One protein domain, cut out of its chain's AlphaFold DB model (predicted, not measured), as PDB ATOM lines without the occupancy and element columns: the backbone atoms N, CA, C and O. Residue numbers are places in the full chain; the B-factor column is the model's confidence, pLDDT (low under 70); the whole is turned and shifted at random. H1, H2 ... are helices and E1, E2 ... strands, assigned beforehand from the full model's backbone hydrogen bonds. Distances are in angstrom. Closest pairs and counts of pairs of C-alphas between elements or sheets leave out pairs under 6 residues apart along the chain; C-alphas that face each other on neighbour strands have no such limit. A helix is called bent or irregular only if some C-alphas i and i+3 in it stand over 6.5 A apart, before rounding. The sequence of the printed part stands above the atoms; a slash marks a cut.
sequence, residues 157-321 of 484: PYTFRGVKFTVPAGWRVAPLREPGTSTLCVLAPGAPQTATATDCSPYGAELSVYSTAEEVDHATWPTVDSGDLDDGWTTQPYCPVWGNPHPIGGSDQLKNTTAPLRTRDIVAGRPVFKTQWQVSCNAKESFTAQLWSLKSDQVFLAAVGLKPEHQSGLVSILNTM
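Overview. This is residues 157 to 321 of the 484 residues of an uncharacterized protein of Streptomyces sp. CB01881 (UniProt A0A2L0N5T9). A twisted sheet of six strands makes the core, with helix H3 over one face and the short helix H1 over the other, toward the E3 edge. The small hairpin of E1 and E2 packs on H3 through E2, H2 lies away from the sheet, and a long unnamed stretch, residues 218 to 260, leads from H2 to E5. The 165 printed residues hold three named helices and eight named strands, in the order E1 E2 E3 H1 E4 H2 E5 E6 E7 E8 H3; the six-stranded sheet is antiparallel, ordered E3 E4 E8 E7 E6 E5. The class is mixed, with 77 residues, under half, in named elements. The whole is compact, with a radius of gyration of the C-alphas of 15.1 A and spans of 43 by 34 by 29 A.

Arrangement. E1, residues 157 to 160, and E2, residues 163 to 167, form an antiparallel hairpin, with N 158 and O 165 2.8 A apart. E3, residues 183 to 187, is an edge strand, antiparallel to E4, residues 204 to 209; N 184 and O 207 are 2.8 A apart. H1, residues 197 to 203, is on the sheet at a height of 5.7 A, only just over E4, with 3 C-alphas falling on it, and slantwise at 40 degrees on the local plane. The closest C-alphas of E3 and H1 are those of Cys 185 and Ala 197, 5.2 A apart. H2, residues 213 to 217, is not on the sheet. E5, residues 261 to 267, E6, residues 270 to 280, E7, residues 286 to 294, and E8, residues 299 to 304, form a meander, each strand the antiparallel neighbour of the one before. N 263 and O 274 are 2.9 A apart, N 277 and O 289 2.8 A, and N 292 and O 301 2.8 A. E8 is also the antiparallel neighbour of E4, with N 206 and O 302 2.8 A apart. H3, residues 308 to 319, is on the sheet; it and H1 lie on opposite faces, giving three layers, helix, sheet and helix. The closest C-alphas of E2 and H3 are those of Thr 166 and Ile 317, 5.7 A apart. In H2 every O i to N i+4 pair is within hydrogen-bond range; in H3 6 of 8 are, and in H1 0 of 3, with 1 of 4 O i to N i+3 pairs.

Along the chain. E1 begins at C-alpha 157, (149.817, 79.074, 222.754). E6 is 32.2 A long, E7 26.8 A, E5 18.2 A and H3 17.6 A. H1 and H3 are irregular: C-alphas 198 and 201 are 7.7 A apart, and C-alphas 309 and 312 7.2 A. H3 ends at C-alpha 319, (141.744, 80.096, 232.534).

Size, cuts and confidence. The two farthest C-alphas, of Ser 251 and Gly 269, are 45.6 A apart. The links E2 to E3 and H2 to E5 are long, and residues 255 to 256 pair antiparallel with residues 279 to 280 of E6. The printed part has no cut, its mean pLDDT is 93.5, and no printed residue is under 70.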
ATOM      1  N   PRO A 157     149.059  79.013 221.514       97.81
ATOM      2  CA  PRO A 157     149.817  79.074 222.754       97.81
ATOM      3  C   PRO A 157     150.839  80.213 222.681       97.81
ATOM      4  O   PRO A 157     151.489  80.423 221.657       97.81
ATOM      5  N   TYR A 158     151.004  80.930 223.784       97.88
ATOM      6  CA  TYR A 158     151.942  82.034 223.920       97.88
ATOM      7  C   TYR A 158     152.705  81.923 225.239       97.88
ATOM      8  O   TYR A 158     152.237  81.333 226.214       97.88
ATOM      9  N   THR A 159     153.922  82.459 225.276       97.31
ATOM     10  CA  THR A 159     154.736  82.516 226.493       97.31
ATOM     11  C   THR A 159     155.345  83.898 226.628       97.31
ATOM     12  O   THR A 159     156.041  84.365 225.731       97.31
ATOM     13  N   PHE A 160     155.114  84.535 227.770       96.75
ATOM     14  CA  PHE A 160     155.640  85.852 228.089       96.75
ATOM     15  C   PHE A 160     156.265  85.841 229.479       96.75
ATOM     16  O   PHE A 160     155.583  85.617 230.475       96.75
ATOM     17  N   ARG A 161     157.587  86.042 229.547       95.25
ATOM     18  CA  ARG A 161     158.360  86.107 230.805       95.25
ATOM     19  C   ARG A 161     158.039  84.955 231.783       95.25
ATOM     20  O   ARG A 161     157.825  85.155 232.979       95.25
ATOM     21  N   GLY A 162     157.976  83.737 231.239       95.12
ATOM     22  CA  GLY A 162     157.692  82.503 231.983       95.12
ATOM     23  C   GLY A 162     156.209  82.218 232.249       95.12
ATOM     24  O   GLY A 162     155.890  81.113 232.679       95.12
ATOM     25  N   VAL A 163     155.306  83.159 231.959       97.00
ATOM     26  CA  VAL A 163     153.853  82.945 231.993       97.00
ATOM     27  C   VAL A 163     153.416  82.350 230.662       97.00
ATOM     28  O   VAL A 163     153.622  82.963 229.612       97.00
ATOM     29  N   LYS A 164     152.818  81.161 230.693       97.94
ATOM     30  CA  LYS A 164     152.216  80.537 229.509       97.94
ATOM     31  C   LYS A 164     150.717  80.795 229.520       97.94
ATOM     32  O   LYS A 164     150.116  80.803 230.586       97.94
ATOM     33  N   PHE A 165     150.120  81.016 228.359       98.00
ATOM     34  CA  PHE A 165     148.671  81.151 228.208       98.00
ATOM     35  C   PHE A 165     148.280  80.922 226.748       98.00
ATOM     36  O   PHE A 165     149.141  80.884 225.868       98.00
ATOM     37  N   THR A 166     146.987  80.784 226.477       98.31
ATOM     38  CA  THR A 166     146.474  80.653 225.113       98.31
ATOM     39  C   THR A 166     145.833  81.964 224.670       98.31
ATOM     40  O   THR A 166     144.921  82.473 225.317       98.31
ATOM     41  N   VAL A 167     146.288  82.504 223.540       98.19
ATOM     42  CA  VAL A 167     145.649  83.633 222.855       98.19
ATOM     43  C   VAL A 167     144.393  83.102 222.153       98.19
ATOM     44  O   VAL A 167     144.518  82.195 221.323       98.19
ATOM     45  N   PRO A 168     143.184  83.608 222.470       98.00
ATOM     46  CA  PRO A 168     141.947  83.087 221.899       98.00
ATOM     47  C   PRO A 168     141.873  83.292 220.385       98.00
ATOM     48  O   PRO A 168     142.535  84.163 219.820       98.00
ATOM     49  N   ALA A 169     141.023  82.510 219.722       96.38
ATOM     50  CA  ALA A 169     140.821  82.626 218.283       96.38
ATOM     51  C   ALA A 169     140.424  84.060 217.876       96.38
ATOM     52  O   ALA A 169     139.585  84.696 218.518       96.38
ATOM     53  N   GLY A 170     141.054  84.576 216.819       95.75
ATOM     54  CA  GLY A 170     140.858  85.942 216.318       95.75
ATOM     55  C   GLY A 170     141.508  87.065 217.145       95.75
ATOM     56  O   GLY A 170     141.528  88.204 216.677       95.75
ATOM     57  N   TRP A 171     142.046  86.779 218.335       97.94
ATOM     58  CA  TRP A 171     142.880  87.728 219.078       97.94
ATOM     59  C   TRP A 171     144.302  87.723 218.516       97.94
ATOM     60  O   TRP A 171     144.742  86.760 217.884       97.94
ATOM     61  N   ARG A 172     145.047  88.799 218.763       97.38
ATOM     62  CA  ARG A 172     146.448  88.912 218.341       97.38
ATOM     63  C   ARG A 172     147.295  89.566 219.416       97.38
ATOM     64  O   ARG A 172     146.846  90.471 220.106       97.38
ATOM     65  N   VAL A 173     148.551  89.157 219.517       97.56
ATOM     66  CA  VAL A 173     149.517  89.826 220.391       97.56
ATOM     67  C   VAL A 173     150.084  91.044 219.663       97.56
ATOM     68  O   VAL A 173     150.507  90.936 218.511       97.56
ATOM     69  N   ALA A 174     150.062  92.210 220.306       96.94
ATOM     70  CA  ALA A 174     150.676  93.410 219.754       96.94
ATOM     71  C   ALA A 174     152.211  93.274 219.760       96.94
ATOM     72  O   ALA A 174     152.763  92.731 220.721       96.94
ATOM     73  N   PRO A 175     152.924  93.786 218.740       91.38
ATOM     74  CA  PRO A 175     154.380  93.843 218.778       91.38
ATOM     75  C   PRO A 175     154.868  94.596 220.020       91.38
ATOM     76  O   PRO A 175     154.353  95.669 220.344       91.38
ATOM     77  N   LEU A 176     155.864  94.036 220.710       90.50
ATOM     78  CA  LEU A 176     156.506  94.702 221.840       90.50
ATOM     79  C   LEU A 176     157.247  95.945 221.341       90.50
ATOM     80  O   LEU A 176     157.949  95.890 220.332       90.50
ATOM     81  N   ARG A 177     157.094  97.062 222.058       83.81
ATOM     82  CA  ARG A 177     157.745  98.330 221.702       83.81
ATOM     83  C   ARG A 177     159.258  98.252 221.884       83.81
ATOM     84  O   ARG A 177     160.006  98.750 221.049       83.81
ATOM     85  N   GLU A 178     159.683  97.620 222.972       89.56
ATOM     86  CA  GLU A 178     161.082  97.490 223.362       89.56
ATOM     87  C   GLU A 178     161.333  96.078 223.908       89.56
ATOM     88  O   GLU A 178     160.460  95.492 224.560       89.56
ATOM     89  N   PRO A 179     162.505  95.485 223.645       86.88
ATOM     90  CA  PRO A 179     162.875  94.231 224.279       86.88
ATOM     91  C   PRO A 179     163.001  94.436 225.793       86.88
ATOM     92  O   PRO A 179     163.655  95.367 226.251       86.88
ATOM     93  N   GLY A 180     162.396  93.537 226.571       88.50
ATOM     94  CA  GLY A 180     162.482  93.567 228.032       88.50
ATOM     95  C   GLY A 180     161.371  94.341 228.742       88.50
ATOM     96  O   GLY A 180     161.425  94.431 229.965       88.50
ATOM     97  N   THR A 181     160.348  94.839 228.034       94.00
ATOM     98  CA  THR A 181     159.162  95.398 228.702       94.00
ATOM     99  C   THR A 181     158.522  94.365 229.630       94.00
ATOM    100  O   THR A 181     158.459  93.169 229.330       94.00
ATOM    101  N   SER A 182     158.016  94.831 230.771       96.00
ATOM    102  CA  SER A 182     157.244  94.004 231.701       96.00
ATOM    103  C   SER A 182     155.797  93.809 231.253       96.00
ATOM    104  O   SER A 182     155.082  93.039 231.883       96.00
ATOM    105  N   THR A 183     155.359  94.481 230.187       96.81
ATOM    106  CA  THR A 183     153.970  94.481 229.719       96.81
ATOM    107  C   THR A 183     153.838  93.881 228.320       96.81
ATOM    108  O   THR A 183     154.728  94.009 227.473       96.81
ATOM    109  N   LEU A 184     152.713  93.206 228.098       97.38
ATOM    110  CA  LEU A 184     152.298  92.594 226.842       97.38
ATOM    111  C   LEU A 184     150.838  92.957 226.578       97.38
ATOM    112  O   LEU A 184     150.000  92.778 227.455       97.38
ATOM    113  N   CYS A 185     150.511  93.381 225.361       98.25
ATOM    114  CA  CYS A 185     149.120  93.593 224.976       98.25
ATOM    115  C   CYS A 185     148.592  92.458 224.093       98.25
ATOM    116  O   CYS A 185     149.185  92.133 223.059       98.25
ATOM    117  N   VAL A 186     147.442  91.897 224.468       98.38
ATOM    118  CA  VAL A 186     146.673  90.940 223.667       98.38
ATOM    119  C   VAL A 186     145.412  91.640 223.167       98.38
ATOM    120  O   VAL A 186     144.490  91.910 223.929       98.38
ATOM    121  N   LEU A 187     145.379  91.965 221.880       98.31
ATOM    122  CA  LEU A 187     144.323  92.743 221.240       98.31
ATOM    123  C   LEU A 187     143.176  91.843 220.789       98.31
ATOM    124  O   LEU A 187     143.389  90.795 220.169       98.31
ATOM    125  N   ALA A 188     141.960  92.277 221.103       98.12
ATOM    126  CA  ALA A 188     140.730  91.575 220.789       98.12
ATOM    127  C   ALA A 188     140.346  91.723 219.303       98.12
ATOM    128  O   ALA A 188     140.807  92.642 218.614       98.12
ATOM    129  N   PRO A 189     139.484  90.832 218.779       97.19
ATOM    130  CA  PRO A 189     138.969  90.947 217.424       97.19
ATOM    131  C   PRO A 189     138.259  92.290 217.230       97.19
ATOM    132  O   PRO A 189     137.492  92.723 218.081       97.19
ATOM    133  N   GLY A 190     138.499  92.954 216.100       95.69
ATOM    134  CA  GLY A 190     137.931  94.280 215.825       95.69
ATOM    135  C   GLY A 190     138.756  95.452 216.364       95.69
ATOM    136  O   GLY A 190     138.420  96.599 216.071       95.69
ATOM    137  N   ALA A 191     139.855  95.194 217.083       97.06
ATOM    138  CA  ALA A 191     140.892  96.199 217.295       97.06
ATOM    139  C   ALA A 191     141.402  96.737 215.939       97.06
ATOM    140  O   ALA A 191     141.554  95.945 214.997       97.06
ATOM    141  N   PRO A 192     141.717  98.044 215.813       96.50
ATOM    142  CA  PRO A 192     142.333  98.585 214.606       96.50
ATOM    143  C   PRO A 192     143.561  97.765 214.196       96.50
ATOM    144  O   PRO A 192     144.344  97.332 215.043       96.50
ATOM    145  N   GLN A 193     143.767  97.546 212.897       94.94
ATOM    146  CA  GLN A 193     144.929  96.772 212.425       94.94
ATOM    147  C   GLN A 193     146.258  97.455 212.771       94.94
ATOM    148  O   GLN A 193     147.263  96.788 212.994       94.94
ATOM    149  N   THR A 194     146.239  98.782 212.888       95.12
ATOM    150  CA  THR A 194     147.372  99.604 213.320       95.12
ATOM    151  C   THR A 194     147.547  99.657 214.836       95.12
ATOM    152  O   THR A 194     148.526 100.241 215.285       95.12
ATOM    153  N   ALA A 195     146.631  99.079 215.627       95.38
ATOM    154  CA  ALA A 195     146.721  99.116 217.083       95.38
ATOM    155  C   ALA A 195     147.956  98.344 217.569       95.38
ATOM    156  O   ALA A 195     148.180  97.179 217.200       95.38
ATOM    157  N   THR A 196     148.731  99.017 218.406       95.31
ATOM    158  CA  THR A 196     149.996  98.583 218.991       95.31
ATOM    159  C   THR A 196     149.835  98.296 220.486       95.31
ATOM    160  O   THR A 196     148.725  98.298 221.019       95.31
ATOM    161  N   ALA A 197     150.944  98.043 221.189       94.44
ATOM    162  CA  ALA A 197     150.924  97.831 222.633       94.44
ATOM    163  C   ALA A 197     150.398  99.047 223.424       94.44
ATOM    164  O   ALA A 197     149.822  98.854 224.489       94.44
ATOM    165  N   THR A 198     150.543 100.278 222.914       93.62
ATOM    166  CA  THR A 198     150.024 101.488 223.587       93.62
ATOM    167  C   THR A 198     148.516 101.653 223.445       93.62
ATOM    168  O   THR A 198     147.908 102.389 224.211       93.62
ATOM    169  N   ASP A 199     147.909 100.948 222.493       95.44
ATOM    170  CA  ASP A 199     146.477 101.013 222.196       95.44
ATOM    171  C   ASP A 199     145.701  99.899 222.920       95.44
ATOM    172  O   ASP A 199     144.571  99.573 222.556       95.44
ATOM    173  N   CYS A 200     146.310  99.264 223.930       97.19
ATOM    174  CA  CYS A 200     145.713  98.111 224.599       97.19
ATOM    175  C   CYS A 200     144.374  98.434 225.258       97.19
ATOM    176  O   CYS A 200     143.459  97.619 225.247       97.19
ATOM    177  N   SER A 201     144.242  99.648 225.782       96.62
ATOM    178  CA  SER A 201     142.979 100.180 226.276       96.62
ATOM    179  C   SER A 201     142.430 101.140 225.218       96.62
ATOM    180  O   SER A 201     143.085 102.146 224.949       96.62
ATOM    181  N   PRO A 202     141.270 100.877 224.587       97.56
ATOM    182  CA  PRO A 202     140.248  99.892 224.958       97.56
ATOM    183  C   PRO A 202     140.326  98.519 224.282       97.56
ATOM    184  O   PRO A 202     139.468  97.666 224.515       97.56
ATOM    185  N   TYR A 203     141.273  98.322 223.371       98.25
ATOM    186  CA  TYR A 203     141.155  97.291 222.346       98.25
ATOM    187  C   TYR A 203     141.561  95.869 222.762       98.25
ATOM    188  O   TYR A 203     141.502  94.957 221.936       98.25
ATOM    189  N   GLY A 204     141.978  95.639 224.003       98.00
ATOM    190  CA  GLY A 204     142.540  94.361 224.416       98.00
ATOM    191  C   GLY A 204     142.698  94.177 225.920       98.00
ATOM    192  O   GLY A 204     142.024  94.804 226.737       98.00
ATOM    193  N   ALA A 205     143.582  93.243 226.253       98.31
ATOM    194  CA  ALA A 205     143.972  92.886 227.602       98.31
ATOM    195  C   ALA A 205     145.483  93.081 227.768       98.31
ATOM    196  O   ALA A 205     146.278  92.552 226.986       98.31
ATOM    197  N   GLU A 206     145.874  93.829 228.790       98.00
ATOM    198  CA  GLU A 206     147.261  94.092 229.140       98.00
ATOM    199  C   GLU A 206     147.723  93.105 230.213       98.00
ATOM    200  O   GLU A 206     147.186  93.065 231.318       98.00
ATOM    201  N   LEU A 207     148.729  92.299 229.889       98.12
ATOM    202  CA  LEU A 207     149.387  91.379 230.804       98.12
ATOM    203  C   LEU A 207     150.703  92.003 231.281       98.12
ATOM    204  O   LEU A 207     151.655  92.126 230.511       98.12
ATOM    205  N   SER A 208     150.762  92.352 232.562       97.75
ATOM    206  CA  SER A 208     151.946  92.874 233.243       97.75
ATOM    207  C   SER A 208     152.591  91.795 234.107       97.75
ATOM    208  O   SER A 208     151.936  91.140 234.916       97.75
ATOM    209  N   VAL A 209     153.890  91.585 233.917       97.00
ATOM    210  CA  VAL A 209     154.663  90.488 234.497       97.00
ATOM    211  C   VAL A 209     156.010  91.027 234.968       97.00
ATOM    212  O   VAL A 209     156.902  91.239 234.146       97.00
ATOM    213  N   TYR A 210     156.191  91.217 236.277       95.94
ATOM    214  CA  TYR A 210     157.436  91.758 236.848       95.94
ATOM    215  C   TYR A 210     158.384  90.638 237.266       95.94
ATOM    216  O   TYR A 210     158.007  89.752 238.022       95.94
ATOM    217  N   SER A 211     159.604  90.623 236.746       94.44
ATOM    218  CA  SER A 211     160.565  89.525 236.920       94.44
ATOM    219  C   SER A 211     161.686  89.852 237.902       94.44
ATOM    220  O   SER A 211     162.400  88.939 238.311       94.44
ATOM    221  N   THR A 212     161.833  91.115 238.315       92.00
ATOM    222  CA  THR A 212     162.814  91.531 239.329       92.00
ATOM    223  C   THR A 212     162.169  92.396 240.409       92.00
ATOM    224  O   THR A 212     161.062  92.906 240.230       92.00
ATOM    225  N   ALA A 213     162.850  92.557 241.545       87.19
ATOM    226  CA  ALA A 213     162.383  93.429 242.621       87.19
ATOM    227  C   ALA A 213     162.354  94.900 242.182       87.19
ATOM    228  O   ALA A 213     161.443  95.629 242.548       87.19
ATOM    229  N   GLU A 214     163.326  95.322 241.373       88.19
ATOM    230  CA  GLU A 214     163.428  96.680 240.836       88.19
ATOM    231  C   GLU A 214     162.266  97.005 239.898       88.19
ATOM    232  O   GLU A 214     161.783  98.131 239.903       88.19
ATOM    233  N   GLU A 215     161.804  96.038 239.104       92.88
ATOM    234  CA  GLU A 215     160.629  96.228 238.252       92.88
ATOM    235  C   GLU A 215     159.345  96.381 239.066       92.88
ATOM    236  O   GLU A 215     158.489  97.173 238.690       92.88
ATOM    237  N   VAL A 216     159.217  95.656 240.184       90.50
ATOM    238  CA  VAL A 216     158.084  95.831 241.103       90.50
ATOM    239  C   VAL A 216     158.151  97.196 241.796       90.50
ATOM    240  O   VAL A 216     157.137  97.874 241.903       90.50
ATOM    241  N   ASP A 217     159.341  97.610 242.239       83.88
ATOM    242  CA  ASP A 217     159.588  98.883 242.939       83.88
ATOM    243  C   ASP A 217     159.314 100.105 242.044       83.88
ATOM    244  O   ASP A 217     158.813 101.122 242.513       83.88
ATOM    245  N   HIS A 218     159.607  99.996 240.744       86.44
ATOM    246  CA  HIS A 218     159.378 101.054 239.753       86.44
ATOM    247  C   HIS A 218     158.102 100.860 238.922       86.44
ATOM    248  O   HIS A 218     157.902 101.577 237.937       86.44
ATOM    249  N   ALA A 219     157.244  99.898 239.272       90.62
ATOM    250  CA  ALA A 219     155.982  99.700 238.577       90.62
ATOM    251  C   ALA A 219     155.109 100.951 238.737       90.62
ATOM    252  O   ALA A 219     154.706 101.307 239.842       90.62
ATOM    253  N   THR A 220     154.800 101.626 237.630       87.25
ATOM    254  CA  THR A 220     153.883 102.773 237.637       87.25
ATOM    255  C   THR A 220     152.438 102.304 237.751       87.25
ATOM    256  O   THR A 220     151.671 102.827 238.553       87.25
ATOM    257  N   TRP A 221     152.079 101.294 236.961       90.88
ATOM    258  CA  TRP A 221     150.821 100.566 237.030       90.88
ATOM    259  C   TRP A 221     150.922  99.288 236.174       90.88
ATOM    260  O   TRP A 221     151.604  99.317 235.147       90.88
ATOM    261  N   PRO A 222     150.245  98.186 236.543       93.12
ATOM    262  CA  PRO A 222     149.592  97.936 237.828       93.12
ATOM    263  C   PRO A 222     150.597  97.606 238.943       93.12
ATOM    264  O   PRO A 222     151.564  96.883 238.752       93.12
ATOM    265  N   THR A 223     150.337  98.096 240.149       90.06
ATOM    266  CA  THR A 223     151.092  97.767 241.368       90.06
ATOM    267  C   THR A 223     150.372  96.700 242.200       90.06
ATOM    268  O   THR A 223     149.189  96.417 241.993       90.06
ATOM    269  N   VAL A 224     151.055  96.137 243.204       85.06
ATOM    270  CA  VAL A 224     150.479  95.155 244.150       85.06
ATOM    271  C   VAL A 224     149.205  95.669 244.835       85.06
ATOM    272  O   VAL A 224     148.301  94.880 245.129       85.06
ATOM    273  N   ASP A 225     149.105  96.982 245.034       84.69
ATOM    274  CA  ASP A 225     147.989  97.633 245.722       84.69
ATOM    275  C   ASP A 225     146.939  98.205 244.764       84.69
ATOM    276  O   ASP A 225     145.856  98.590 245.197       84.69
ATOM    277  N   SER A 226     147.198  98.193 243.450       89.44
ATOM    278  CA  SER A 226     146.278  98.752 242.448       89.44
ATOM    279  C   SER A 226     144.889  98.105 242.478       89.44
ATOM    280  O   SER A 226     143.892  98.772 242.224       89.44
ATOM    281  N   GLY A 227     144.793  96.818 242.833       86.56
ATOM    282  CA  GLY A 227     143.506  96.131 242.995       86.56
ATOM    283  C   GLY A 227     142.711  96.564 244.232       86.56
ATOM    284  O   GLY A 227     141.501  96.351 244.289       86.56
ATOM    285  N   ASP A 228     143.351  97.180 245.222       85.19
ATOM    286  CA  ASP A 228     142.692  97.578 246.467       85.19
ATOM    287  C   ASP A 228     142.190  99.028 246.431       85.19
ATOM    288  O   ASP A 228     141.404  99.412 247.296       85.19
ATOM    289  N   LEU A 229     142.559  99.805 245.410       83.75
ATOM    290  CA  LEU A 229     142.152 101.199 245.238       83.75
ATOM    291  C   LEU A 229     140.640 101.346 244.990       83.75
ATOM    292  O   LEU A 229     140.045 100.623 244.185       83.75
ATOM    293  N   ASP A 230     140.012 102.301 245.683       83.81
ATOM    294  CA  ASP A 230     138.585 102.614 245.513       83.81
ATOM    295  C   ASP A 230     138.312 103.461 244.264       83.81
ATOM    296  O   ASP A 230     137.256 103.348 243.643       83.81
ATOM    297  N   ASP A 231     139.268 104.310 243.902       78.75
ATOM    298  CA  ASP A 231     139.234 105.223 242.765       78.75
ATOM    299  C   ASP A 231     139.761 104.550 241.484       78.75
ATOM    300  O   ASP A 231     139.198 104.750 240.408       78.75
ATOM    301  N   GLY A 232     140.734 103.642 241.608       77.00
ATOM    302  CA  GLY A 232     141.141 102.694 240.570       77.00
ATOM    303  C   GLY A 232     141.691 103.369 239.313       77.00
ATOM    304  O   GLY A 232     142.892 103.584 239.194       77.00
ATOM    305  N   TRP A 233     140.806 103.677 238.360       83.56
ATOM    306  CA  TRP A 233     141.131 104.241 237.041       83.56
ATOM    307  C   TRP A 233     140.672 105.700 236.858       83.56
ATOM    308  O   TRP A 233     140.853 106.277 235.788       83.56
ATOM    309  N   THR A 234     140.077 106.339 237.873       83.50
ATOM    310  CA  THR A 234     139.526 107.706 237.734       83.50
ATOM    311  C   THR A 234     140.573 108.813 237.618       83.50
ATOM    312  O   THR A 234     140.227 109.964 237.380       83.50
ATOM    313  N   THR A 235     141.852 108.501 237.805       82.56
ATOM    314  CA  THR A 235     142.949 109.478 237.734       82.56
ATOM    315  C   THR A 235     143.580 109.573 236.346       82.56
ATOM    316  O   THR A 235     144.450 110.415 236.126       82.56
ATOM    317  N   GLN A 236     143.157 108.734 235.397       88.69
ATOM    318  CA  GLN A 236     143.757 108.703 234.068       88.69
ATOM    319  C   GLN A 236     143.307 109.901 233.215       88.69
ATOM    320  O   GLN A 236     142.123 110.240 233.197       88.69
ATOM    321  N   PRO A 237     144.214 110.523 232.439       88.75
ATOM    322  CA  PRO A 237     143.877 111.661 231.578       88.75
ATOM    323  C   PRO A 237     143.161 111.246 230.277       88.75
ATOM    324  O   PRO A 237     143.016 112.054 229.359       88.75
ATOM    325  N   TYR A 238     142.743 109.982 230.162       93.25
ATOM    326  CA  TYR A 238     142.264 109.371 228.927       93.25
ATOM    327  C   TYR A 238     141.006 108.533 229.165       93.25
ATOM    328  O   TYR A 238     140.933 107.779 230.135       93.25
ATOM    329  N   CYS A 239     140.037 108.642 228.260       95.81
ATOM    330  CA  CYS A 239     138.814 107.855 228.226       95.81
ATOM    331  C   CYS A 239     138.952 106.710 227.205       95.81
ATOM    332  O   CYS A 239     138.852 106.933 225.995       95.81
ATOM    333  N   PRO A 240     139.160 105.462 227.652       96.19
ATOM    334  CA  PRO A 240     139.282 104.309 226.773       96.19
ATOM    335  C   PRO A 240     137.891 103.768 226.418       96.19
ATOM    336  O   PRO A 240     137.500 102.686 226.844       96.19
ATOM    337  N   VAL A 241     137.103 104.515 225.647       96.25
ATOM    338  CA  VAL A 241     135.833 104.005 225.107       96.25
ATOM    339  C   VAL A 241     136.097 103.328 223.773       96.25
ATOM    340  O   VAL A 241     136.710 103.902 222.872       96.25
ATOM    341  N   TRP A 242     135.640 102.083 223.626       96.31
ATOM    342  CA  TRP A 242     135.856 101.323 222.399       96.31
ATOM    343  C   TRP A 242     135.351 102.070 221.164       96.31
ATOM    344  O   TRP A 242     134.174 102.399 221.056       96.31
ATOM    345  N   GLY A 243     136.239 102.258 220.186       95.12
ATOM    346  CA  GLY A 243     135.921 102.906 218.911       95.12
ATOM    347  C   GLY A 243     135.973 104.435 218.944       95.12
ATOM    348  O   GLY A 243     136.029 105.036 217.878       95.12
ATOM    349  N   ASN A 244     136.025 105.047 220.129       95.25
ATOM    350  CA  ASN A 244     136.216 106.485 220.306       95.25
ATOM    351  C   ASN A 244     137.126 106.791 221.511       95.25
ATOM    352  O   ASN A 244     136.687 107.444 222.456       95.25
ATOM    353  N   PRO A 245     138.366 106.275 221.551       95.50
ATOM    354  CA  PRO A 245     139.202 106.493 222.714       95.50
ATOM    355  C   PRO A 245     139.860 107.886 222.602       95.50
ATOM    356  O   PRO A 245     140.496 108.210 221.594       95.50
ATOM    357  N   HIS A 246     139.670 108.749 223.604       94.62
ATOM    358  CA  HIS A 246     140.032 110.175 223.533       94.62
ATOM    359  C   HIS A 246     140.574 110.730 224.866       94.62
ATOM    360  O   HIS A 246     140.352 110.143 225.927       94.62
ATOM    361  N   PRO A 247     141.332 111.845 224.851       94.00
ATOM    362  CA  PRO A 247     141.679 112.564 226.073       94.00
ATOM    363  C   PRO A 247     140.432 113.125 226.762       94.00
ATOM    364  O   PRO A 247     139.486 113.547 226.099       94.00
ATOM    365  N   ILE A 248     140.463 113.203 228.090       91.06
ATOM    366  CA  ILE A 248     139.386 113.838 228.856       91.06
ATOM    367  C   ILE A 248     139.356 115.344 228.549       91.06
ATOM    368  O   ILE A 248     140.378 116.027 228.636       91.06
ATOM    369  N   GLY A 249     138.184 115.866 228.168       85.50
ATOM    370  CA  GLY A 249     137.985 117.296 227.920       85.50
ATOM    371  C   GLY A 249     138.150 118.125 229.197       85.50
ATOM    372  O   GLY A 249     137.926 117.630 230.294       85.50
ATOM    373  N   GLY A 250     138.508 119.409 229.077       81.19
ATOM    374  CA  GLY A 250     138.875 120.244 230.235       81.19
ATOM    375  C   GLY A 250     137.806 120.400 231.331       81.19
ATOM    376  O   GLY A 250     138.150 120.739 232.460       81.19
ATOM    377  N   SER A 251     136.528 120.155 231.027       81.12
ATOM    378  CA  SER A 251     135.427 120.150 232.006       81.12
ATOM    379  C   SER A 251     135.033 118.758 232.503       81.12
ATOM    380  O   SER A 251     134.288 118.645 233.476       81.12
ATOM    381  N   ASP A 252     135.485 117.709 231.822       86.00
ATOM    382  CA  ASP A 252     135.117 116.336 232.126       86.00
ATOM    383  C   ASP A 252     136.076 115.760 233.172       86.00
ATOM    384  O   ASP A 252     137.243 116.136 233.279       86.00
ATOM    385  N   GLN A 253     135.568 114.853 233.998       85.44
ATOM    386  CA  GLN A 253     136.363 114.127 234.980       85.44
ATOM    387  C   GLN A 253     135.898 112.683 234.978       85.44
ATOM    388  O   GLN A 253     134.693 112.429 235.061       85.44
ATOM    389  N   LEU A 254     136.850 111.750 234.939       90.50
ATOM    390  CA  LEU A 254     136.544 110.345 235.150       90.50
ATOM    391  C   LEU A 254     135.962 110.166 236.553       90.50
ATOM    392  O   LEU A 254     136.538 110.615 237.546       90.50
ATOM    393  N   LYS A 255     134.811 109.502 236.645       91.50
ATOM    394  CA  LYS A 255     134.137 109.245 237.922       91.50
ATOM    395  C   LYS A 255     133.686 107.802 238.000       91.50
ATOM    396  O   LYS A 255     133.055 107.296 237.072       91.50
ATOM    397  N   ASN A 256     133.943 107.164 239.137       90.81
ATOM    398  CA  ASN A 256     133.346 105.870 239.433       90.81
ATOM    399  C   ASN A 256     131.840 106.050 239.618       90.81
ATOM    400  O   ASN A 256     131.396 106.868 240.423       90.81
ATOM    401  N   THR A 257     131.053 105.299 238.853       91.69
ATOM    402  CA  THR A 257     129.585 105.333 238.929       91.69
ATOM    403  C   THR A 257     129.046 104.382 239.992       91.69
ATOM    404  O   THR A 257     127.913 104.533 240.439       91.69
ATOM    405  N   THR A 258     129.858 103.409 240.412       90.75
ATOM    406  CA  THR A 258     129.536 102.414 241.441       90.75
ATOM    407  C   THR A 258     130.766 102.114 242.294       90.75
ATOM    408  O   THR A 258     131.897 102.378 241.878       90.75
ATOM    409  N   ALA A 259     130.552 101.573 243.498       91.38
ATOM    410  CA  ALA A 259     131.648 101.069 244.319       91.38
ATOM    411  C   ALA A 259     132.365  99.907 243.595       91.38
ATOM    412  O   ALA A 259     131.690  99.122 242.920       91.38
ATOM    413  N   PRO A 260     133.695  99.758 243.737       94.88
ATOM    414  CA  PRO A 260     134.423  98.686 243.070       94.88
ATOM    415  C   PRO A 260     133.909  97.306 243.479       94.88
ATOM    416  O   PRO A 260     133.802  96.992 244.669       94.88
ATOM    417  N   LEU A 261     133.650  96.454 242.490       96.25
ATOM    418  CA  LEU A 261     133.312  95.055 242.712       96.25
ATOM    419  C   LEU A 261     134.603  94.249 242.861       96.25
ATOM    420  O   LEU A 261     135.387  94.151 241.917       96.25
ATOM    421  N   ARG A 262     134.812  93.663 244.042       95.31
ATOM    422  CA  ARG A 262     135.995  92.857 244.360       95.31
ATOM    423  C   ARG A 262     135.604  91.394 244.530       95.31
ATOM    424  O   ARG A 262     134.754  91.081 245.361       95.31
ATOM    425  N   THR A 263     136.235  90.503 243.774       94.69
ATOM    426  CA  THR A 263     136.040  89.051 243.882       94.69
ATOM    427  C   THR A 263     137.377  88.335 244.036       94.69
ATOM    428  O   THR A 263     138.447  88.879 243.749       94.69
ATOM    429  N   ARG A 264     137.325  87.108 244.555       90.50
ATOM    430  CA  ARG A 264     138.481  86.218 244.662       90.50
ATOM    431  C   ARG A 264     138.157  84.936 243.924       90.50
ATOM    432  O   ARG A 264     137.129  84.336 244.212       90.50
ATOM    433  N   ASP A 265     139.058  84.525 243.050       91.25
ATOM    434  CA  ASP A 265     138.950  83.294 242.274       91.25
ATOM    435  C   ASP A 265     140.261  82.501 242.372       91.25
ATOM    436  O   ASP A 265     141.207  82.899 243.063       91.25
ATOM    437  N   ILE A 266     140.325  81.360 241.687       87.12
ATOM    438  CA  ILE A 266     141.536  80.549 241.562       87.12
ATOM    439  C   ILE A 266     141.869  80.415 240.076       87.12
ATOM    440  O   ILE A 266     141.048  79.947 239.295       87.12
ATOM    441  N   VAL A 267     143.088  80.796 239.697       87.94
ATOM    442  CA  VAL A 267     143.632  80.673 238.337       87.94
ATOM    443  C   VAL A 267     144.981  79.972 238.431       87.94
ATOM    444  O   VAL A 267     145.800  80.329 239.272       87.94
ATOM    445  N   ALA A 268     145.219  78.946 237.608       85.50
ATOM    446  CA  ALA A 268     146.453  78.147 237.655       85.50
ATOM    447  C   ALA A 268     146.752  77.529 239.044       85.50
ATOM    448  O   ALA A 268     147.908  77.397 239.444       85.50
ATOM    449  N   GLY A 269     145.713  77.219 239.830       85.88
ATOM    450  CA  GLY A 269     145.860  76.764 241.221       85.88
ATOM    451  C   GLY A 269     146.338  77.847 242.202       85.88
ATOM    452  O   GLY A 269     146.637  77.537 243.355       85.88
ATOM    453  N   ARG A 270     146.414  79.111 241.773       87.56
ATOM    454  CA  ARG A 270     146.808  80.270 242.580       87.56
ATOM    455  C   ARG A 270     145.588  81.154 242.869       87.56
ATOM    456  O   ARG A 270     144.749  81.322 241.984       87.56
ATOM    457  N   PRO A 271     145.474  81.756 244.065       86.31
ATOM    458  CA  PRO A 271     144.463  82.775 244.321       86.31
ATOM    459  C   PRO A 271     144.666  83.984 243.401       86.31
ATOM    460  O   PRO A 271     145.766  84.533 243.328       86.31
ATOM    461  N   VAL A 272     143.597  84.429 242.746       94.19
ATOM    462  CA  VAL A 272     143.568  85.673 241.976       94.19
ATOM    463  C   VAL A 272     142.555  86.629 242.591       94.19
ATOM    464  O   VAL A 272     141.460  86.236 242.993       94.19
ATOM    465  N   PHE A 273     142.931  87.899 242.682       94.75
ATOM    466  CA  PHE A 273     142.064  88.967 243.162       94.75
ATOM    467  C   PHE A 273     141.585  89.770 241.968       94.75
ATOM    468  O   PHE A 273     142.409  90.356 241.268       94.75
ATOM    469  N   LYS A 274     140.278  89.794 241.729       96.31
ATOM    470  CA  LYS A 274     139.682  90.624 240.689       96.31
ATOM    471  C   LYS A 274     139.097  91.875 241.325       96.31
ATOM    472  O   LYS A 274     138.304  91.774 242.259       96.31
ATOM    473  N   THR A 275     139.408  93.027 240.751       97.19
ATOM    474  CA  THR A 275     138.709  94.281 241.029       97.19
ATOM    475  C   THR A 275     138.148  94.836 239.736       97.19
ATOM    476  O   THR A 275     138.816  94.835 238.703       97.19
ATOM    477  N   GLN A 276     136.894  95.269 239.784       97.25
ATOM    478  CA  GLN A 276     136.176  95.837 238.658       97.25
ATOM    479  C   GLN A 276     135.586  97.191 239.046       97.25
ATOM    480  O   GLN A 276     134.863  97.303 240.036       97.25
ATOM    481  N   TRP A 277     135.850  98.195 238.219       96.75
ATOM    482  CA  TRP A 277     135.309  99.543 238.338       96.75
ATOM    483  C   TRP A 277     134.392  99.828 237.149       96.75
ATOM    484  O   TRP A 277     134.698  99.445 236.016       96.75
ATOM    485  N   GLN A 278     133.280 100.521 237.402       96.88
ATOM    486  CA  GLN A 278     132.528 101.196 236.346       96.88
ATOM    487  C   GLN A 278     132.830 102.683 236.381       96.88
ATOM    488  O   GLN A 278     132.591 103.339 237.396       96.88
ATOM    489  N   VAL A 279     133.340 103.195 235.266       96.12
ATOM    490  CA  VAL A 279     133.864 104.553 235.152       96.12
ATOM    491  C   VAL A 279     133.080 105.296 234.079       96.12
ATOM    492  O   VAL A 279     132.918 104.810 232.963       96.12
ATOM    493  N   SER A 280     132.578 106.480 234.406       95.06
ATOM    494  CA  SER A 280     131.985 107.417 233.452       95.06
ATOM    495  C   SER A 280     133.043 108.433 233.036       95.06
ATOM    496  O   SER A 280     133.722 108.993 233.897       95.06
ATOM    497  N   CYS A 281     133.182 108.657 231.728       94.25
ATOM    498  CA  CYS A 281     134.003 109.745 231.197       94.25
ATOM    499  C   CYS A 281     133.248 111.069 231.195       94.25
ATOM    500  O   CYS A 281     133.799 112.112 231.527       94.25
ATOM    501  N   ASN A 282     131.971 111.002 230.828       92.75
ATOM    502  CA  ASN A 282     131.024 112.107 230.812       92.75
ATOM    503  C   ASN A 282     129.599 111.534 230.921       92.75
ATOM    504  O   ASN A 282     129.405 110.328 231.090       92.75
ATOM    505  N   ALA A 283     128.582 112.384 230.784       90.94
ATOM    506  CA  ALA A 283     127.181 111.976 230.907       90.94
ATOM    507  C   ALA A 283     126.720 110.903 229.895       90.94
ATOM    508  O   ALA A 283     125.667 110.302 230.096       90.94
ATOM    509  N   LYS A 284     127.457 110.684 228.797       93.94
ATOM    510  CA  LYS A 284     127.068 109.788 227.694       93.94
ATOM    511  C   LYS A 284     127.970 108.567 227.559       93.94
ATOM    512  O   LYS A 284     127.542 107.552 227.019       93.94
ATOM    513  N   GLU A 285     129.205 108.666 228.028       95.62
ATOM    514  CA  GLU A 285     130.238 107.663 227.821       95.62
ATOM    515  C   GLU A 285     130.667 107.047 229.153       95.62
ATOM    516  O   GLU A 285     131.001 107.741 230.117       95.62
ATOM    517  N   SER A 286     130.667 105.716 229.198       95.94
ATOM    518  CA  SER A 286     131.176 104.939 230.325       95.94
ATOM    519  C   SER A 286     131.879 103.686 229.830       95.94
ATOM    520  O   SER A 286     131.646 103.222 228.712       95.94
ATOM    521  N   PHE A 287     132.757 103.152 230.664       96.88
ATOM    522  CA  PHE A 287     133.505 101.946 230.384       96.88
ATOM    523  C   PHE A 287     133.771 101.160 231.664       96.88
ATOM    524  O   PHE A 287     133.756 101.694 232.776       96.88
ATOM    525  N   THR A 288     134.060  99.874 231.488       97.56
ATOM    526  CA  THR A 288     134.457  98.985 232.578       97.56
ATOM    527  C   THR A 288     135.972  98.842 232.603       97.56
ATOM    528  O   THR A 288     136.584  98.534 231.579       97.56
ATOM    529  N   ALA A 289     136.572  99.028 233.776       97.56
ATOM    530  CA  ALA A 289     137.961  98.682 234.047       97.56
ATOM    531  C   ALA A 289     138.001  97.436 234.932       97.56
ATOM    532  O   ALA A 289     137.251  97.338 235.902       97.56
ATOM    533  N   GLN A 290     138.848  96.470 234.596       97.69
ATOM    534  CA  GLN A 290     139.003  95.224 235.341       97.69
ATOM    535  C   GLN A 290     140.489  94.931 235.532       97.69
ATOM    536  O   GLN A 290     141.267  95.069 234.591       97.69
ATOM    537  N   LEU A 291     140.868  94.508 236.735       97.62
ATOM    538  CA  LEU A 291     142.225  94.105 237.088       97.62
ATOM    539  C   LEU A 291     142.179  92.776 237.840       97.62
ATOM    540  O   LEU A 291     141.543  92.675 238.886       97.62
ATOM    541  N   TRP A 292     142.897  91.782 237.336       97.81
ATOM    542  CA  TRP A 292     143.177  90.518 238.005       97.81
ATOM    543  C   TRP A 292     144.610  90.544 238.517       97.81
ATOM    544  O   TRP A 292     145.548  90.689 237.739       97.81
ATOM    545  N   SER A 293     144.781  90.392 239.826       95.75
ATOM    546  CA  SER A 293     146.073  90.445 240.506       95.75
ATOM    547  C   SER A 293     146.431  89.076 241.077       95.75
ATOM    548  O   SER A 293     145.806  88.612 242.035       95.75
ATOM    549  N   LEU A 294     147.475  88.451 240.535       95.06
ATOM    550  CA  LEU A 294     148.136  87.278 241.106       95.06
ATOM    551  C   LEU A 294     149.340  87.778 241.914       95.06
ATOM    552  O   LEU A 294     150.496  87.651 241.509       95.06
ATOM    553  N   LYS A 295     149.042  88.431 243.047       90.75
ATOM    554  CA  LYS A 295     150.007  89.230 243.826       90.75
ATOM    555  C   LYS A 295     151.256  88.438 244.240       90.75
ATOM    556  O   LYS A 295     152.356  88.978 244.200       90.75
ATOM    557  N   SER A 296     151.112  87.158 244.594       87.19
ATOM    558  CA  SER A 296     152.243  86.287 244.962       87.19
ATOM    559  C   SER A 296     153.238  86.067 243.826       87.19
ATOM    560  O   SER A 296     154.405  85.803 244.081       87.19
ATOM    561  N   ASP A 297     152.771  86.171 242.584       93.88
ATOM    562  CA  ASP A 297     153.539  85.863 241.382       93.88
ATOM    563  C   ASP A 297     153.925  87.127 240.593       93.88
ATOM    564  O   ASP A 297     154.630  87.038 239.584       93.88
ATOM    565  N   GLN A 298     153.500  88.309 241.069       94.88
ATOM    566  CA  GLN A 298     153.697  89.613 240.422       94.88
ATOM    567  C   GLN A 298     153.241  89.598 238.953       94.88
ATOM    568  O   GLN A 298     153.943  90.068 238.053       94.88
ATOM    569  N   VAL A 299     152.080  88.975 238.729       96.81
ATOM    570  CA  VAL A 299     151.394  88.899 237.438       96.81
ATOM    571  C   VAL A 299     150.048  89.590 237.569       96.81
ATOM    572  O   VAL A 299     149.266  89.293 238.474       96.81
ATOM    573  N   PHE A 300     149.782  90.496 236.643       97.44
ATOM    574  CA  PHE A 300     148.571  91.287 236.599       97.44
ATOM    575  C   PHE A 300     148.003  91.222 235.190       97.44
ATOM    576  O   PHE A 300     148.733  91.405 234.220       97.44
ATOM    577  N   LEU A 301     146.707  90.969 235.071       97.88
ATOM    578  CA  LEU A 301     145.991  91.099 233.810       97.88
ATOM    579  C   LEU A 301     144.988  92.228 233.967       97.88
ATOM    580  O   LEU A 301     144.198  92.208 234.908       97.88
ATOM    581  N   ALA A 302     145.003  93.195 233.066       97.75
ATOM    582  CA  ALA A 302     144.063  94.296 233.074       97.75
ATOM    583  C   ALA A 302     143.309  94.385 231.750       97.75
ATOM    584  O   ALA A 302     143.855  94.117 230.684       97.75
ATOM    585  N   ALA A 303     142.043  94.771 231.817       97.88
ATOM    586  CA  ALA A 303     141.228  95.075 230.652       97.88
ATOM    587  C   ALA A 303     140.415  96.328 230.956       97.88
ATOM    588  O   ALA A 303     139.577  96.332 231.861       97.88
ATOM    589  N   VAL A 304     140.671  97.398 230.212       97.56
ATOM    590  CA  VAL A 304     140.066  98.706 230.449       97.56
ATOM    591  C   VAL A 304     139.360  99.135 229.182       97.56
ATOM    592  O   VAL A 304     140.004  99.264 228.154       97.56
ATOM    593  N   GLY A 305     138.041  99.316 229.223       97.12
ATOM    594  CA  GLY A 305     137.273  99.670 228.026       97.12
ATOM    595  C   GLY A 305     136.987  98.517 227.071       97.12
ATOM    596  O   GLY A 305     136.369  98.728 226.027       97.12
ATOM    597  N   LEU A 306     137.383  97.293 227.440       98.00
ATOM    598  CA  LEU A 306     137.116  96.105 226.643       98.00
ATOM    599  C   LEU A 306     135.610  95.869 226.534       98.00
ATOM    600  O   LEU A 306     134.895  95.772 227.537       98.00
ATOM    601  N   LYS A 307     135.138  95.710 225.301       97.56
ATOM    602  CA  LYS A 307     133.727  95.469 225.028       97.56
ATOM    603  C   LYS A 307     133.185  94.178 225.670       97.56
ATOM    604  O   LYS A 307     133.922  93.190 225.774       97.56
ATOM    605  N   PRO A 308     131.894  94.143 226.060       97.44
ATOM    606  CA  PRO A 308     131.277  92.970 226.678       97.44
ATOM    607  C   PRO A 308     131.383  91.684 225.846       97.44
ATOM    608  O   PRO A 308     131.635  90.619 226.406       97.44
ATOM    609  N   GLU A 309     131.271  91.762 224.517       97.44
ATOM    610  CA  GLU A 309     131.365  90.585 223.642       97.44
ATOM    611  C   GLU A 309     132.747  89.904 223.651       97.44
ATOM    612  O   GLU A 309     132.873  88.752 223.244       97.44
ATOM    613  N   HIS A 310     133.789  90.579 224.147       97.94
ATOM    614  CA  HIS A 310     135.150  90.041 224.230       97.94
ATOM    615  C   HIS A 310     135.500  89.475 225.615       97.94
ATOM    616  O   HIS A 310     136.595  88.946 225.808       97.94
ATOM    617  N   GLN A 311     134.577  89.522 226.580       97.25
ATOM    618  CA  GLN A 311     134.831  89.051 227.947       97.25
ATOM    619  C   GLN A 311     135.128  87.546 228.010       97.25
ATOM    620  O   GLN A 311     135.972  87.119 228.794       97.25
ATOM    621  N   SER A 312     134.509  86.735 227.150       97.06
ATOM    622  CA  SER A 312     134.792  85.293 227.077       97.06
ATOM    623  C   SER A 312     136.232  84.999 226.637       97.06
ATOM    624  O   SER A 312     136.870  84.098 227.180       97.06
ATOM    625  N   GLY A 313     136.777  85.790 225.705       97.38
ATOM    626  CA  GLY A 313     138.177  85.696 225.284       97.38
ATOM    627  C   GLY A 313     139.139  86.061 226.414       97.38
ATOM    628  O   GLY A 313     140.090  85.328 226.671       97.38
ATOM    629  N   LEU A 314     138.840  87.129 227.152       97.50
ATOM    630  CA  LEU A 314     139.612  87.541 228.325       97.50
ATOM    631  C   LEU A 314     139.630  86.465 229.424       97.50
ATOM    632  O   LEU A 314     140.689  86.124 229.949       97.50
ATOM    633  N   VAL A 315     138.470  85.882 229.734       96.25
ATOM    634  CA  VAL A 315     138.361  84.772 230.694       96.25
ATOM    635  C   VAL A 315     139.106  83.529 230.194       96.25
ATOM    636  O   VAL A 315     139.733  82.836 230.990       96.25
ATOM    637  N   SER A 316     139.116  83.264 228.885       96.81
ATOM    638  CA  SER A 316     139.898  82.169 228.295       96.81
ATOM    639  C   SER A 316     141.414  82.354 228.484       96.81
ATOM    640  O   SER A 316     142.107  81.402 228.849       96.81
ATOM    641  N   ILE A 317     141.931  83.582 228.335       97.94
ATOM    642  CA  ILE A 317     143.342  83.910 228.634       97.94
ATOM    643  C   ILE A 317     143.663  83.593 230.099       97.94
ATOM    644  O   ILE A 317     144.660  82.931 230.376       97.94
ATOM    645  N   LEU A 318     142.804  84.018 231.033       96.62
ATOM    646  CA  LEU A 318     142.973  83.732 232.462       96.62
ATOM    647  C   LEU A 318     142.941  82.231 232.751       96.62
ATOM    648  O   LEU A 318     143.849  81.711 233.387       96.62
ATOM    649  N   ASN A 319     141.935  81.518 232.249       95.88
ATOM    650  CA  ASN A 319     141.744  80.096 232.534       95.88
ATOM    651  C   ASN A 319     142.857  79.206 231.967       95.88
ATOM    652  O   ASN A 319     143.087  78.114 232.480       95.88
ATOM    653  N   THR A 320     143.536  79.658 230.910       97.56
ATOM    654  CA  THR A 320     144.666  78.944 230.299       97.56
ATOM    655  C   THR A 320     146.024  79.407 230.818       97.56
ATOM    656  O   THR A 320     147.048  78.891 230.371       97.56
ATOM    657  N   MET A 321     146.048  80.367 231.746       97.81
ATOM    658  CA  MET A 321     147.282  80.858 232.337       97.81
ATOM    659  C   MET A 321     147.956  79.749 233.152       97.81
ATOM    660  O   MET A 321     147.332  79.103 233.988       97.81
TER     661      MET A 321